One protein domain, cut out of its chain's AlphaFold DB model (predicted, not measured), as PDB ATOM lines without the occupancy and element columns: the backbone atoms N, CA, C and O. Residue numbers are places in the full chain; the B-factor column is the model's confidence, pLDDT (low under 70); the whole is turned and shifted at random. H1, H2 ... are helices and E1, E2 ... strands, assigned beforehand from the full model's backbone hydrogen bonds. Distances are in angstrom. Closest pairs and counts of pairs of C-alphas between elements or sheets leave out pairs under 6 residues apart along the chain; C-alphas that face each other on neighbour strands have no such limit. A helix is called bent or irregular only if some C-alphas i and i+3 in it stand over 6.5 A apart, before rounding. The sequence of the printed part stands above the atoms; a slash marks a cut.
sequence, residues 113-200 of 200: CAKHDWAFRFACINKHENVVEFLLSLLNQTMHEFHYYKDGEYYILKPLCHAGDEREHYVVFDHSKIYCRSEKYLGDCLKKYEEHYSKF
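This is residues 113 to 200 of the 200 residues of an uncharacterized protein of Rickettsiales bacterium (UniProt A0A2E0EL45). A strongly twisted sheet of four strands has two helices, H1 and H2, over one face and H3 over the other: three layers, the helices covering mainly the E1 and E2 part. The printed part has 88 residues, with named elements in the order H1 H2 E1 E2 E3 E4 H3; the antiparallel sheet runs E1 E2 E4 E3, and the class is mixed. The whole is compact, with a radius of gyration of the C-alphas of 12.0 A and spans of 32 by 30 by 25 A.

Begin with H1, residues 114 to 125, and H2, residues 129 to 139, a helical hairpin; H1 touches H2 with residues 120 to 124 alone, the closest C-alphas being Ala 123 and Val 132, 5.9 A. They run opposite ways at a shallow tilt of 33 degrees, only just short of steep. Next come the hairpins E1, residues 146 to 150, with E2, 153 to 159, and E3, 170 to 173, with E4, 176 to 180. Look for N 148 and O 155 at 2.9 A, N 156 and O 179 at 2.9 A, and N 171 and O 178 at 2.9 A, within hydrogen-bond range. H1 is on the sheet at a height of 9.8 A, closest at C-alphas Cys 124 and Tyr 154, 6.2 A; H2, on the same face, lies over E1. H3, residues 186 to 197, on the opposite face, runs slantwise to E1 at 39 degrees on the local plane, closest at C-alphas Tyr 148 and Cys 189, 6.0 A. In H2 and H3 every O i to N i+4 pair is within range, in H1 6 of 8.

Find C-alpha 114 at (38.632, 114.211, 45.198), where H1 begins; it spans 16.5 A and is irregular, C-alphas 116 and 119 being 8.7 A apart. H2 spans 14.9 A, E1 13.7 A, E2 20.2 A, E3 9.5 A and E4 12.7 A. H3 spans 16.1 A and ends at C-alpha 197, (44.763, 103.296, 24.735).

The two C-alphas farthest apart, Arg 167 and Lys 199, are 32.2 A apart. The printed part has no cut, and no link is long. The model's mean pLDDT over the printed part is 93.8; look at Glu 166 for the one residue under 70.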
ATOM      1  N   CYS A 113      39.568 114.750  41.125       95.44
ATOM      2  CA  CYS A 113      39.430 113.340  41.516       95.44
ATOM      3  C   CYS A 113      39.151 113.151  43.021       95.44
ATOM      4  O   CYS A 113      39.185 112.021  43.521       95.44
ATOM      5  N   ALA A 114      38.889 114.236  43.761       95.25
ATOM      6  CA  ALA A 114      38.632 114.211  45.198       95.25
ATOM      7  C   ALA A 114      37.506 113.234  45.591       95.25
ATOM      8  O   ALA A 114      36.529 113.047  44.858       95.25
ATOM      9  N   LYS A 115      37.648 112.621  46.778       93.75
ATOM     10  CA  LYS A 115      36.716 111.619  47.335       93.75
ATOM     11  C   LYS A 115      36.345 110.520  46.321       93.75
ATOM     12  O   LYS A 115      35.168 110.293  46.054       93.75
ATOM     13  N   HIS A 116      37.354 109.854  45.755       92.88
ATOM     14  CA  HIS A 116      37.185 108.761  44.784       92.88
ATOM     15  C   HIS A 116      36.394 109.177  43.533       92.88
ATOM     16  O   HIS A 116      35.450 108.500  43.130       92.88
ATOM     17  N   ASP A 117      36.782 110.292  42.906       95.69
ATOM     18  CA  ASP A 117      36.148 110.801  41.681       95.69
ATOM     19  C   ASP A 117      34.672 111.203  41.879       95.69
ATOM     20  O   ASP A 117      33.855 111.070  40.963       95.69
ATOM     21  N   TRP A 118      34.310 111.705  43.070       96.69
ATOM     22  CA  TRP A 118      32.932 112.087  43.422       96.69
ATOM     23  C   TRP A 118      32.279 112.960  42.351       96.69
ATOM     24  O   TRP A 118      31.163 112.673  41.917       96.69
ATOM     25  N   ALA A 119      32.990 113.997  41.895       98.31
ATOM     26  CA  ALA A 119      32.507 114.931  40.883       98.31
ATOM     27  C   ALA A 119      32.015 114.196  39.624       98.31
ATOM     28  O   ALA A 119      30.901 114.434  39.163       98.31
ATOM     29  N   PHE A 120      32.812 113.254  39.109       98.50
ATOM     30  CA  PHE A 120      32.461 112.462  37.933       98.50
ATOM     31  C   PHE A 120      31.326 111.484  38.220       98.50
ATOM     32  O   PHE A 120      30.353 111.431  37.466       98.50
ATOM     33  N   ARG A 121      31.409 110.738  39.326       97.44
ATOM     34  CA  ARG A 121      30.405 109.730  39.690       97.44
ATOM     35  C   ARG A 121      29.021 110.339  39.821       97.44
ATOM     36  O   ARG A 121      28.084 109.841  39.207       97.44
ATOM     37  N   PHE A 122      28.886 111.416  40.585       98.00
ATOM     38  CA  PHE A 122      27.584 112.024  40.836       98.00
ATOM     39  C   PHE A 122      27.058 112.810  39.632       98.00
ATOM     40  O   PHE A 122      25.861 112.729  39.356       98.00
ATOM     41  N   ALA A 123      27.926 113.455  38.840       98.62
ATOM     42  CA  ALA A 123      27.516 114.024  37.553       98.62
ATOM     43  C   ALA A 123      26.947 112.946  36.612       98.62
ATOM     44  O   ALA A 123      25.923 113.171  35.965       98.62
ATOM     45  N   CYS A 124      27.559 111.752  36.584       98.38
ATOM     46  CA  CYS A 124      27.039 110.606  35.839       98.38
ATOM     47  C   CYS A 124      25.688 110.147  36.394       98.38
ATOM     48  O   CYS A 124      24.722 110.079  35.642       98.38
ATOM     49  N   ILE A 125      25.591 109.874  37.701       97.62
ATOM     50  CA  ILE A 125      24.364 109.377  38.354       97.62
ATOM     51  C   ILE A 125      23.171 110.301  38.089       97.62
ATOM     52  O   ILE A 125      22.085 109.820  37.760       97.62
ATOM     53  N   ASN A 126      23.389 111.611  38.197       97.81
ATOM     54  CA  ASN A 126      22.364 112.634  37.997       97.81
ATOM     55  C   ASN A 126      22.169 113.017  36.520       97.81
ATOM     56  O   ASN A 126      21.338 113.869  36.210       97.81
ATOM     57  N   LYS A 127      22.890 112.360  35.599       98.19
ATOM     58  CA  LYS A 127      22.797 112.532  34.140       98.19
ATOM     59  C   LYS A 127      23.043 113.973  33.678       98.19
ATOM     60  O   LYS A 127      22.402 114.464  32.752       98.19
ATOM     61  N   HIS A 128      23.997 114.652  34.307       98.44
ATOM     62  CA  HIS A 128      24.442 115.982  33.894       98.44
ATOM     63  C   HIS A 128      25.441 115.877  32.735       98.44
ATOM     64  O   HIS A 128      26.638 116.091  32.911       98.44
ATOM     65  N   GLU A 129      24.948 115.510  31.548       98.19
ATOM     66  CA  GLU A 129      25.772 115.156  30.377       98.19
ATOM     67  C   GLU A 129      26.810 116.227  30.017       98.19
ATOM     68  O   GLU A 129      27.970 115.906  29.790       98.19
ATOM     69  N   ASN A 130      26.435 117.505  30.073       98.56
ATOM     70  CA  ASN A 130      27.334 118.632  29.814       98.56
ATOM     71  C   ASN A 130      28.519 118.716  30.801       98.56
ATOM     72  O   ASN A 130      29.631 119.070  30.412       98.56
ATOM     73  N   VAL A 131      28.296 118.397  32.079       98.81
ATOM     74  CA  VAL A 131      29.355 118.310  33.095       98.81
ATOM     75  C   VAL A 131      30.175 117.044  32.900       98.81
ATOM     76  O   VAL A 131      31.395 117.092  33.011       98.81
ATOM     77  N   VAL A 132      29.532 115.922  32.578       98.75
ATOM     78  CA  VAL A 132      30.227 114.660  32.317       98.75
ATOM     79  C   VAL A 132      31.188 114.800  31.137       98.75
ATOM     80  O   VAL A 132      32.351 114.440  31.268       98.75
ATOM     81  N   GLU A 133      30.750 115.372  30.017       98.62
ATOM     82  CA  GLU A 133      31.604 115.639  28.852       98.62
ATOM     83  C   GLU A 133      32.794 116.533  29.212       98.62
ATOM     84  O   GLU A 133      33.934 116.243  28.838       98.62
ATOM     85  N   PHE A 134      32.544 117.587  29.992       98.75
ATOM     86  CA  PHE A 134      33.594 118.453  30.514       98.75
ATOM     87  C   PHE A 134      34.598 117.674  31.373       98.75
ATOM     88  O   PHE A 134      35.795 117.747  31.110       98.75
ATOM     89  N   LEU A 135      34.143 116.872  32.338       98.69
ATOM     90  CA  LEU A 135      35.019 116.076  33.203       98.69
ATOM     91  C   LEU A 135      35.796 115.010  32.423       98.69
ATOM     92  O   LEU A 135      36.998 114.876  32.627       98.69
ATOM     93  N   LEU A 136      35.165 114.300  31.483       98.44
ATOM     94  CA  LEU A 136      35.841 113.324  30.619       98.44
ATOM     95  C   LEU A 136      36.972 113.970  29.814       98.44
ATOM     96  O   LEU A 136      38.035 113.369  29.662       98.44
ATOM     97  N   SER A 137      36.772 115.207  29.347       97.38
ATOM     98  CA  SER A 137      37.811 115.966  28.645       97.38
ATOM     99  C   SER A 137      39.004 116.330  29.532       97.38
ATOM    100  O   SER A 137      40.077 116.594  29.006       97.38
ATOM    101  N   LEU A 138      38.853 116.322  30.859       97.50
ATOM    102  CA  LEU A 138      39.928 116.604  31.816       97.50
ATOM    103  C   LEU A 138      40.579 115.328  32.365       97.50
ATOM    104  O   LEU A 138      41.776 115.323  32.628       97.50
ATOM    105  N   LEU A 139      39.795 114.262  32.544       96.94
ATOM    106  CA  LEU A 139      40.211 113.022  33.204       96.94
ATOM    107  C   LEU A 139      40.921 112.052  32.249       96.94
ATOM    108  O   LEU A 139      41.941 111.465  32.603       96.94
ATOM    109  N   ASN A 140      40.443 111.928  31.006       96.56
ATOM    110  CA  ASN A 140      40.975 110.972  30.027       96.56
ATOM    111  C   ASN A 140      42.223 111.506  29.311       96.56
ATOM    112  O   ASN A 140      42.275 111.574  28.084       96.56
ATOM    113  N   GLN A 141      43.226 111.907  30.090       94.25
ATOM    114  CA  GLN A 141      44.477 112.498  29.601       94.25
ATOM    115  C   GLN A 141      45.675 111.551  29.697       94.25
ATOM    116  O   GLN A 141      46.739 111.848  29.156       94.25
ATOM    117  N   THR A 142      45.523 110.406  30.365       92.38
ATOM    118  CA  THR A 142      46.606 109.435  30.562       92.38
ATOM    119  C   THR A 142      46.244 108.072  29.988       92.38
ATOM    120  O   THR A 142      45.071 107.754  29.818       92.38
ATOM    121  N   MET A 143      47.254 107.250  29.700       90.38
ATOM    122  CA  MET A 143      47.060 105.882  29.202       90.38
ATOM    123  C   MET A 143      46.471 104.942  30.271       90.38
ATOM    124  O   MET A 143      45.747 104.008  29.941       90.38
ATOM    125  N   HIS A 144      46.818 105.152  31.544       86.38
ATOM    126  CA  HIS A 144      46.577 104.182  32.619       86.38
ATOM    127  C   HIS A 144      45.282 104.416  33.403       86.38
ATOM    128  O   HIS A 144      44.855 103.533  34.146       86.38
ATOM    129  N   GLU A 145      44.671 105.588  33.242       93.00
ATOM    130  CA  GLU A 145      43.373 105.918  33.819       93.00
ATOM    131  C   GLU A 145      42.383 106.240  32.706       93.00
ATOM    132  O   GLU A 145      42.722 106.903  31.722       93.00
ATOM    133  N   PHE A 146      41.158 105.742  32.852       96.81
ATOM    134  CA  PHE A 146      40.115 105.954  31.862       96.81
ATOM    135  C   PHE A 146      38.734 105.986  32.503       96.81
ATOM    136  O   PHE A 146      38.322 105.062  33.201       96.81
ATOM    137  N   HIS A 147      37.989 107.039  32.215       98.12
ATOM    138  CA  HIS A 147      36.636 107.269  32.683       98.12
ATOM    139  C   HIS A 147      35.670 107.129  31.510       98.12
ATOM    140  O   HIS A 147      35.918 107.607  30.399       98.12
ATOM    141  N   TYR A 148      34.541 106.476  31.755       98.31
ATOM    142  CA  TYR A 148      33.510 106.245  30.755       98.31
ATOM    143  C   TYR A 148      32.119 106.424  31.354       98.31
ATOM    144  O   TYR A 148      31.879 106.078  32.510       98.31
ATOM    145  N   TYR A 149      31.205 106.962  30.548       98.19
ATOM    146  CA  TYR A 149      29.826 107.250  30.925       98.19
ATOM    147  C   TYR A 149      28.852 106.753  29.859       98.19
ATOM    148  O   TYR A 149      29.091 106.936  28.661       98.19
ATOM    149  N   LYS A 150      27.728 106.178  30.302       97.75
ATOM    150  CA  LYS A 150      26.580 105.859  29.445       97.75
ATOM    151  C   LYS A 150      25.289 105.755  30.262       97.75
ATOM    152  O   LYS A 150      25.177 104.896  31.127       97.75
ATOM    153  N   ASP A 151      24.302 106.601  29.954       95.75
ATOM    154  CA  ASP A 151      22.934 106.555  30.514       95.75
ATOM    155  C   ASP A 151      22.864 106.472  32.057       95.75
ATOM    156  O   ASP A 151      22.107 105.696  32.639       95.75
ATOM    157  N   GLY A 152      23.662 107.280  32.753       95.19
ATOM    158  CA  GLY A 152      23.707 107.274  34.220       95.19
ATOM    159  C   GLY A 152      24.656 106.248  34.843       95.19
ATOM    160  O   GLY A 152      24.865 106.263  36.059       95.19
ATOM    161  N   GLU A 153      25.248 105.371  34.035       97.12
ATOM    162  CA  GLU A 153      26.306 104.461  34.468       97.12
ATOM    163  C   GLU A 153      27.678 105.084  34.238       97.12
ATOM    164  O   GLU A 153      27.910 105.759  33.232       97.12
ATOM    165  N   TYR A 154      28.588 104.827  35.175       97.31
ATOM    166  CA  TYR A 154      29.981 105.232  35.094       97.31
ATOM    167  C   TYR A 154      30.896 104.021  35.240       97.31
ATOM    168  O   TYR A 154      30.569 103.050  35.928       97.31
ATOM    169  N   TYR A 155      32.065 104.130  34.623       97.38
ATOM    170  CA  TYR A 155      33.152 103.171  34.729       97.38
ATOM    171  C   TYR A 155      34.441 103.958  34.894       97.38
ATOM    172  O   TYR A 155      34.699 104.887  34.129       97.38
ATOM    173  N   ILE A 156      35.223 103.610  35.909       96.94
ATOM    174  CA  ILE A 156      36.498 104.265  36.197       96.94
ATOM    175  C   ILE A 156      37.566 103.185  36.230       96.94
ATOM    176  O   ILE A 156      37.590 102.353  37.134       96.94
ATOM    177  N   LEU A 157      38.428 103.186  35.222       95.81
ATOM    178  CA  LEU A 157      39.598 102.332  35.139       95.81
ATOM    179  C   LEU A 157      40.754 102.990  35.874       95.81
ATOM    180  O   LEU A 157      41.129 104.118  35.555       95.81
ATOM    181  N   LYS A 158      41.343 102.251  36.812       94.44
ATOM    182  CA  LYS A 158      42.597 102.614  37.476       94.44
ATOM    183  C   LYS A 158      43.536 101.410  37.547       94.44
ATOM    184  O   LYS A 158      43.051 100.276  37.568       94.44
ATOM    185  N   PRO A 159      44.860 101.613  37.649       93.06
ATOM    186  CA  PRO A 159      45.810 100.516  37.818       93.06
ATOM    187  C   PRO A 159      45.491  99.648  39.042       93.06
ATOM    188  O   PRO A 159      45.032 100.154  40.066       93.06
ATOM    189  N   LEU A 160      45.805  98.349  38.992       90.31
ATOM    190  CA  LEU A 160      45.597  97.428  40.124       90.31
ATOM    191  C   LEU A 160      46.254  97.894  41.431       90.31
ATOM    192  O   LEU A 160      45.721  97.633  42.512       90.31
ATOM    193  N   CYS A 161      47.391  98.589  41.335       88.56
ATOM    194  CA  CYS A 161      48.112  99.141  42.480       88.56
ATOM    195  C   CYS A 161      47.417 100.351  43.126       88.56
ATOM    196  O   CYS A 161      47.826 100.766  44.209       88.56
ATOM    197  N   HIS A 162      46.373 100.909  42.504       85.00
ATOM    198  CA  HIS A 162      45.606 102.000  43.085       85.00
ATOM    199  C   HIS A 162      44.907 101.534  44.371       85.00
ATOM    200  O   HIS A 162      44.098 100.592  44.371       85.00
ATOM    201  N   ALA A 163      45.229 102.219  45.469       77.44
ATOM    202  CA  ALA A 163      44.554 102.095  46.752       77.44
ATOM    203  C   ALA A 163      43.220 102.858  46.683       77.44
ATOM    204  O   ALA A 163      43.131 104.020  47.071       77.44
ATOM    205  N   GLY A 164      42.205 102.228  46.088       70.94
ATOM    206  CA  GLY A 164      40.827 102.725  46.133       70.94
ATOM    207  C   GLY A 164      40.135 102.367  47.449       70.94
ATOM    208  O   GLY A 164      40.710 101.675  48.289       70.94
ATOM    209  N   ASP A 165      38.889 102.804  47.613       74.62
ATOM    210  CA  ASP A 165      38.052 102.351  48.726       74.62
ATOM    211  C   ASP A 165      37.698 100.868  48.519       74.62
ATOM    212  O   ASP A 165      37.088 100.488  47.519       74.62
ATOM    213  N   GLU A 166      38.107 100.012  49.459       66.75
ATOM    214  CA  GLU A 166      37.869  98.560  49.422       66.75
ATOM    215  C   GLU A 166      36.377  98.195  49.440       66.75
ATOM    216  O   GLU A 166      36.009  97.064  49.124       66.75
ATOM    217  N   ARG A 167      35.507  99.141  49.811       77.88
ATOM    218  CA  ARG A 167      34.050  98.969  49.820       77.88
ATOM    219  C   ARG A 167      33.424  99.179  48.448       77.88
ATOM    220  O   ARG A 167      32.258  98.836  48.258       77.88
ATOM    221  N   GLU A 168      34.157  99.761  47.507       81.75
ATOM    222  CA  GLU A 168      33.647 100.003  46.167       81.75
ATOM    223  C   GLU A 168      33.672  98.725  45.342       81.75
ATOM    224  O   GLU A 168      34.680  98.025  45.253       81.75
ATOM    225  N   HIS A 169      32.545  98.430  44.699       89.38
ATOM    226  CA  HIS A 169      32.484  97.336  43.748       89.38
ATOM    227  C   HIS A 169      33.376  97.647  42.539       89.38
ATOM    228  O   HIS A 169      33.268  98.712  41.924       89.38
ATOM    229  N   TYR A 170      34.243  96.698  42.192       93.31
ATOM    230  CA  TYR A 170      35.056  96.758  40.990       93.31
ATOM    231  C   TYR A 170      35.151  95.393  40.314       93.31
ATOM    232  O   TYR A 170      35.079  94.346  40.960       93.31
ATOM    233  N   VAL A 171      35.386  95.429  39.007       93.88
ATOM    234  CA  VAL A 171      35.753  94.266  38.194       93.88
ATOM    235  C   VAL A 171      37.243  94.353  37.872       93.88
ATOM    236  O   VAL A 171      37.776  95.441  37.660       93.88
ATOM    237  N   VAL A 172      37.940  93.219  37.856       93.31
ATOM    238  CA  VAL A 172      39.340  93.162  37.412       93.31
ATOM    239  C   VAL A 172      39.373  92.901  35.913       93.31
ATOM    240  O   VAL A 172      38.768  91.942  35.437       93.31
ATOM    241  N   PHE A 173      40.104  93.736  35.180       91.25
ATOM    242  CA  PHE A 173      40.361  93.566  33.755       91.25
ATOM    243  C   PHE A 173      41.846  93.811  33.495       91.25
ATOM    244  O   PHE A 173      42.340  94.916  33.718       91.25
ATOM    245  N   ASP A 174      42.546  92.768  33.047       89.00
ATOM    246  CA  ASP A 174      43.995  92.785  32.835       89.00
ATOM    247  C   ASP A 174      44.759  93.314  34.072       89.00
ATOM    248  O   ASP A 174      44.631  92.751  35.164       89.00
ATOM    249  N   HIS A 175      45.512  94.409  33.934       89.25
ATOM    250  CA  HIS A 175      46.262  95.048  35.013       89.25
ATOM    251  C   HIS A 175      45.522  96.222  35.687       89.25
ATOM    252  O   HIS A 175      46.146  97.025  36.393       89.25
ATOM    253  N   SER A 176      44.195  96.296  35.531       92.62
ATOM    254  CA  SER A 176      43.358  97.404  36.013       92.62
ATOM    255  C   SER A 176      42.151  96.950  36.846       92.62
ATOM    256  O   SER A 176      41.606  95.856  36.681       92.62
ATOM    257  N   LYS A 177      41.709  97.836  37.746       94.50
ATOM    258  CA  LYS A 177      40.404  97.787  38.419       94.50
ATOM    259  C   LYS A 177      39.432  98.693  37.675       94.50
ATOM    260  O   LYS A 177      39.773  99.833  37.371       94.50
ATOM    261  N   ILE A 178      38.227  98.194  37.424       95.62
ATOM    262  CA  ILE A 178      37.116  98.937  36.832       95.62
ATOM    263  C   ILE A 178      36.074  99.170  37.916       95.62
ATOM    264  O   ILE A 178      35.324  98.257  38.251       95.62
ATOM    265  N   TYR A 179      36.028 100.378  38.465       95.50
ATOM    266  CA  TYR A 179      35.013 100.773  39.437       95.50
ATOM    267  C   TYR A 179      33.713 101.118  38.711       95.50
ATOM    268  O   TYR A 179      33.702 101.983  37.831       95.50
ATOM    269  N   CYS A 180      32.620 100.452  39.074       94.50
ATOM    270  CA  CYS A 180      31.300 100.663  38.480       94.50
ATOM    271  C   CYS A 180      30.190 100.210  39.437       94.50
ATOM    272  O   CYS A 180      30.420  99.404  40.335       94.50
ATOM    273  N   ARG A 181      28.957 100.687  39.233       92.38
ATOM    274  CA  ARG A 181      27.777 100.221  39.997       92.38
ATOM    275  C   ARG A 181      27.069  99.030  39.353       92.38
ATOM    276  O   ARG A 181      26.282  98.353  40.006       92.38
ATOM    277  N   SER A 182      27.305  98.830  38.061       93.19
ATOM    278  CA  SER A 182      26.634  97.851  37.216       93.19
ATOM    279  C   SER A 182      27.505  97.527  36.007       93.19
ATOM    280  O   SER A 182      28.129  98.409  35.416       93.19
ATOM    281  N   GLU A 183      27.495  96.271  35.572       95.38
ATOM    282  CA  GLU A 183      28.237  95.812  34.393       95.38
ATOM    283  C   GLU A 183      27.451  95.982  33.075       95.38
ATOM    284  O   GLU A 183      27.914  95.564  32.015       95.38
ATOM    285  N   LYS A 184      26.273  96.632  33.106       96.88
ATOM    286  CA  LYS A 184      25.349  96.784  31.958       96.88
ATOM    287  C   LYS A 184      26.016  97.268  30.662       96.88
ATOM    288  O   LYS A 184      25.655  96.802  29.586       96.88
ATOM    289  N   TYR A 185      26.963  98.197  30.765       97.62
ATOM    290  CA  TYR A 185      27.708  98.780  29.647       97.62
ATOM    291  C   TYR A 185      29.219  98.523  29.748       97.62
ATOM    292  O   TYR A 185      30.012  99.240  29.136       97.62
ATOM    293  N   LEU A 186      29.639  97.490  30.489       96.75
ATOM    294  CA  LEU A 186      31.057  97.160  30.659       96.75
ATOM    295  C   LEU A 186      31.735  96.863  29.311       96.75
ATOM    296  O   LEU A 186      32.828  97.351  29.047       96.75
ATOM    297  N   GLY A 187      31.060  96.135  28.415       97.25
ATOM    298  CA  GLY A 187      31.580  95.860  27.070       97.25
ATOM    299  C   GLY A 187      31.766  97.123  26.216       97.25
ATOM    300  O   GLY A 187      32.758  97.238  25.499       97.25
ATOM    301  N   ASP A 188      30.856  98.099  26.321       98.00
ATOM    302  CA  ASP A 188      31.013  99.393  25.647       98.00
ATOM    303  C   ASP A 188      32.205 100.179  26.213       98.00
ATOM    304  O   ASP A 188      32.976 100.763  25.448       98.00
ATOM    305  N   CYS A 189      32.365 100.164  27.541       97.25
ATOM    306  CA  CYS A 189      33.487 100.794  28.232       97.25
ATOM    307  C   CYS A 189      34.822 100.230  27.744       97.25
ATOM    308  O   CYS A 189      35.706 100.997  27.373       97.25
ATOM    309  N   LEU A 190      34.966  98.901  27.717       96.31
ATOM    310  CA  LEU A 190      36.205  98.237  27.306       96.31
ATOM    311  C   LEU A 190      36.563  98.551  25.851       96.31
ATOM    312  O   LEU A 190      37.700  98.917  25.567       96.31
ATOM    313  N   LYS A 191      35.580  98.531  24.944       96.62
ATOM    314  CA  LYS A 191      35.797  98.934  23.548       96.62
ATOM    315  C   LYS A 191      36.304 100.377  23.443       96.62
ATOM    316  O   LYS A 191      37.206 100.670  22.663       96.62
ATOM    317  N   LYS A 192      35.731 101.294  24.226       96.94
ATOM    318  CA  LYS A 192      36.165 102.699  24.250       96.94
ATOM    319  C   LYS A 192      37.530 102.889  24.904       96.94
ATOM    320  O   LYS A 192      38.279 103.765  24.475       96.94
ATOM    321  N   TYR A 193      37.864 102.063  25.887       95.31
ATOM    322  CA  TYR A 193      39.185 102.040  26.496       95.31
ATOM    323  C   TYR A 193      40.263 101.598  25.499       95.31
ATOM    324  O   TYR A 193      41.295 102.249  25.416       95.31
ATOM    325  N   GLU A 194      40.015 100.574  24.677       93.44
ATOM    326  CA  GLU A 194      40.948 100.159  23.614       93.44
ATOM    327  C   GLU A 194      41.203 101.291  22.599       93.44
ATOM    328  O   GLU A 194      42.350 101.575  22.247       93.44
ATOM    329  N   GLU A 195      40.144 101.994  22.176       94.75
ATOM    330  CA  GLU A 195      40.257 103.178  21.309       94.75
ATOM    331  C   GLU A 195      41.094 104.290  21.968       94.75
ATOM    332  O   GLU A 195      41.899 104.942  21.303       94.75
ATOM    333  N   HIS A 196      40.915 104.523  23.271       93.12
ATOM    334  CA  HIS A 196      41.688 105.497  24.045       93.12
ATOM    335  C   HIS A 196      43.159 105.102  24.180       93.12
ATOM    336  O   HIS A 196      44.034 105.912  23.883       93.12
ATOM    337  N   TYR A 197      43.425 103.850  24.554       90.31
ATOM    338  CA  TYR A 197      44.763 103.296  24.735       90.31
ATOM    339  C   TYR A 197      45.598 103.398  23.454       90.31
ATOM    340  O   TYR A 197      46.770 103.742  23.512       90.31
ATOM    341  N   SER A 198      44.975 103.201  22.286       91.62
ATOM    342  CA  SER A 198      45.647 103.286  20.980       91.62
ATOM    343  C   SER A 198      46.200 104.674  20.607       91.62
ATOM    344  O   SER A 198      46.902 104.800  19.605       91.62
ATOM    345  N   LYS A 199      45.866 105.725  21.372       91.75
ATOM    346  CA  LYS A 199      46.334 107.103  21.137       91.75
ATOM    347  C   LYS A 199      47.691 107.409  21.779       91.75
ATOM    348  O   LYS A 199      48.226 108.487  21.519       91.75
ATOM    349  N   PHE A 200      48.200 106.512  22.618       89.75
ATOM    350  CA  PHE A 200      49.462 106.646  23.343       89.75
ATOM    351  C   PHE A 200      50.463 105.592  22.865       89.75
ATOM    352  O   PHE A 200      51.674 105.906  22.888       89.75
TER     353      PHE A 200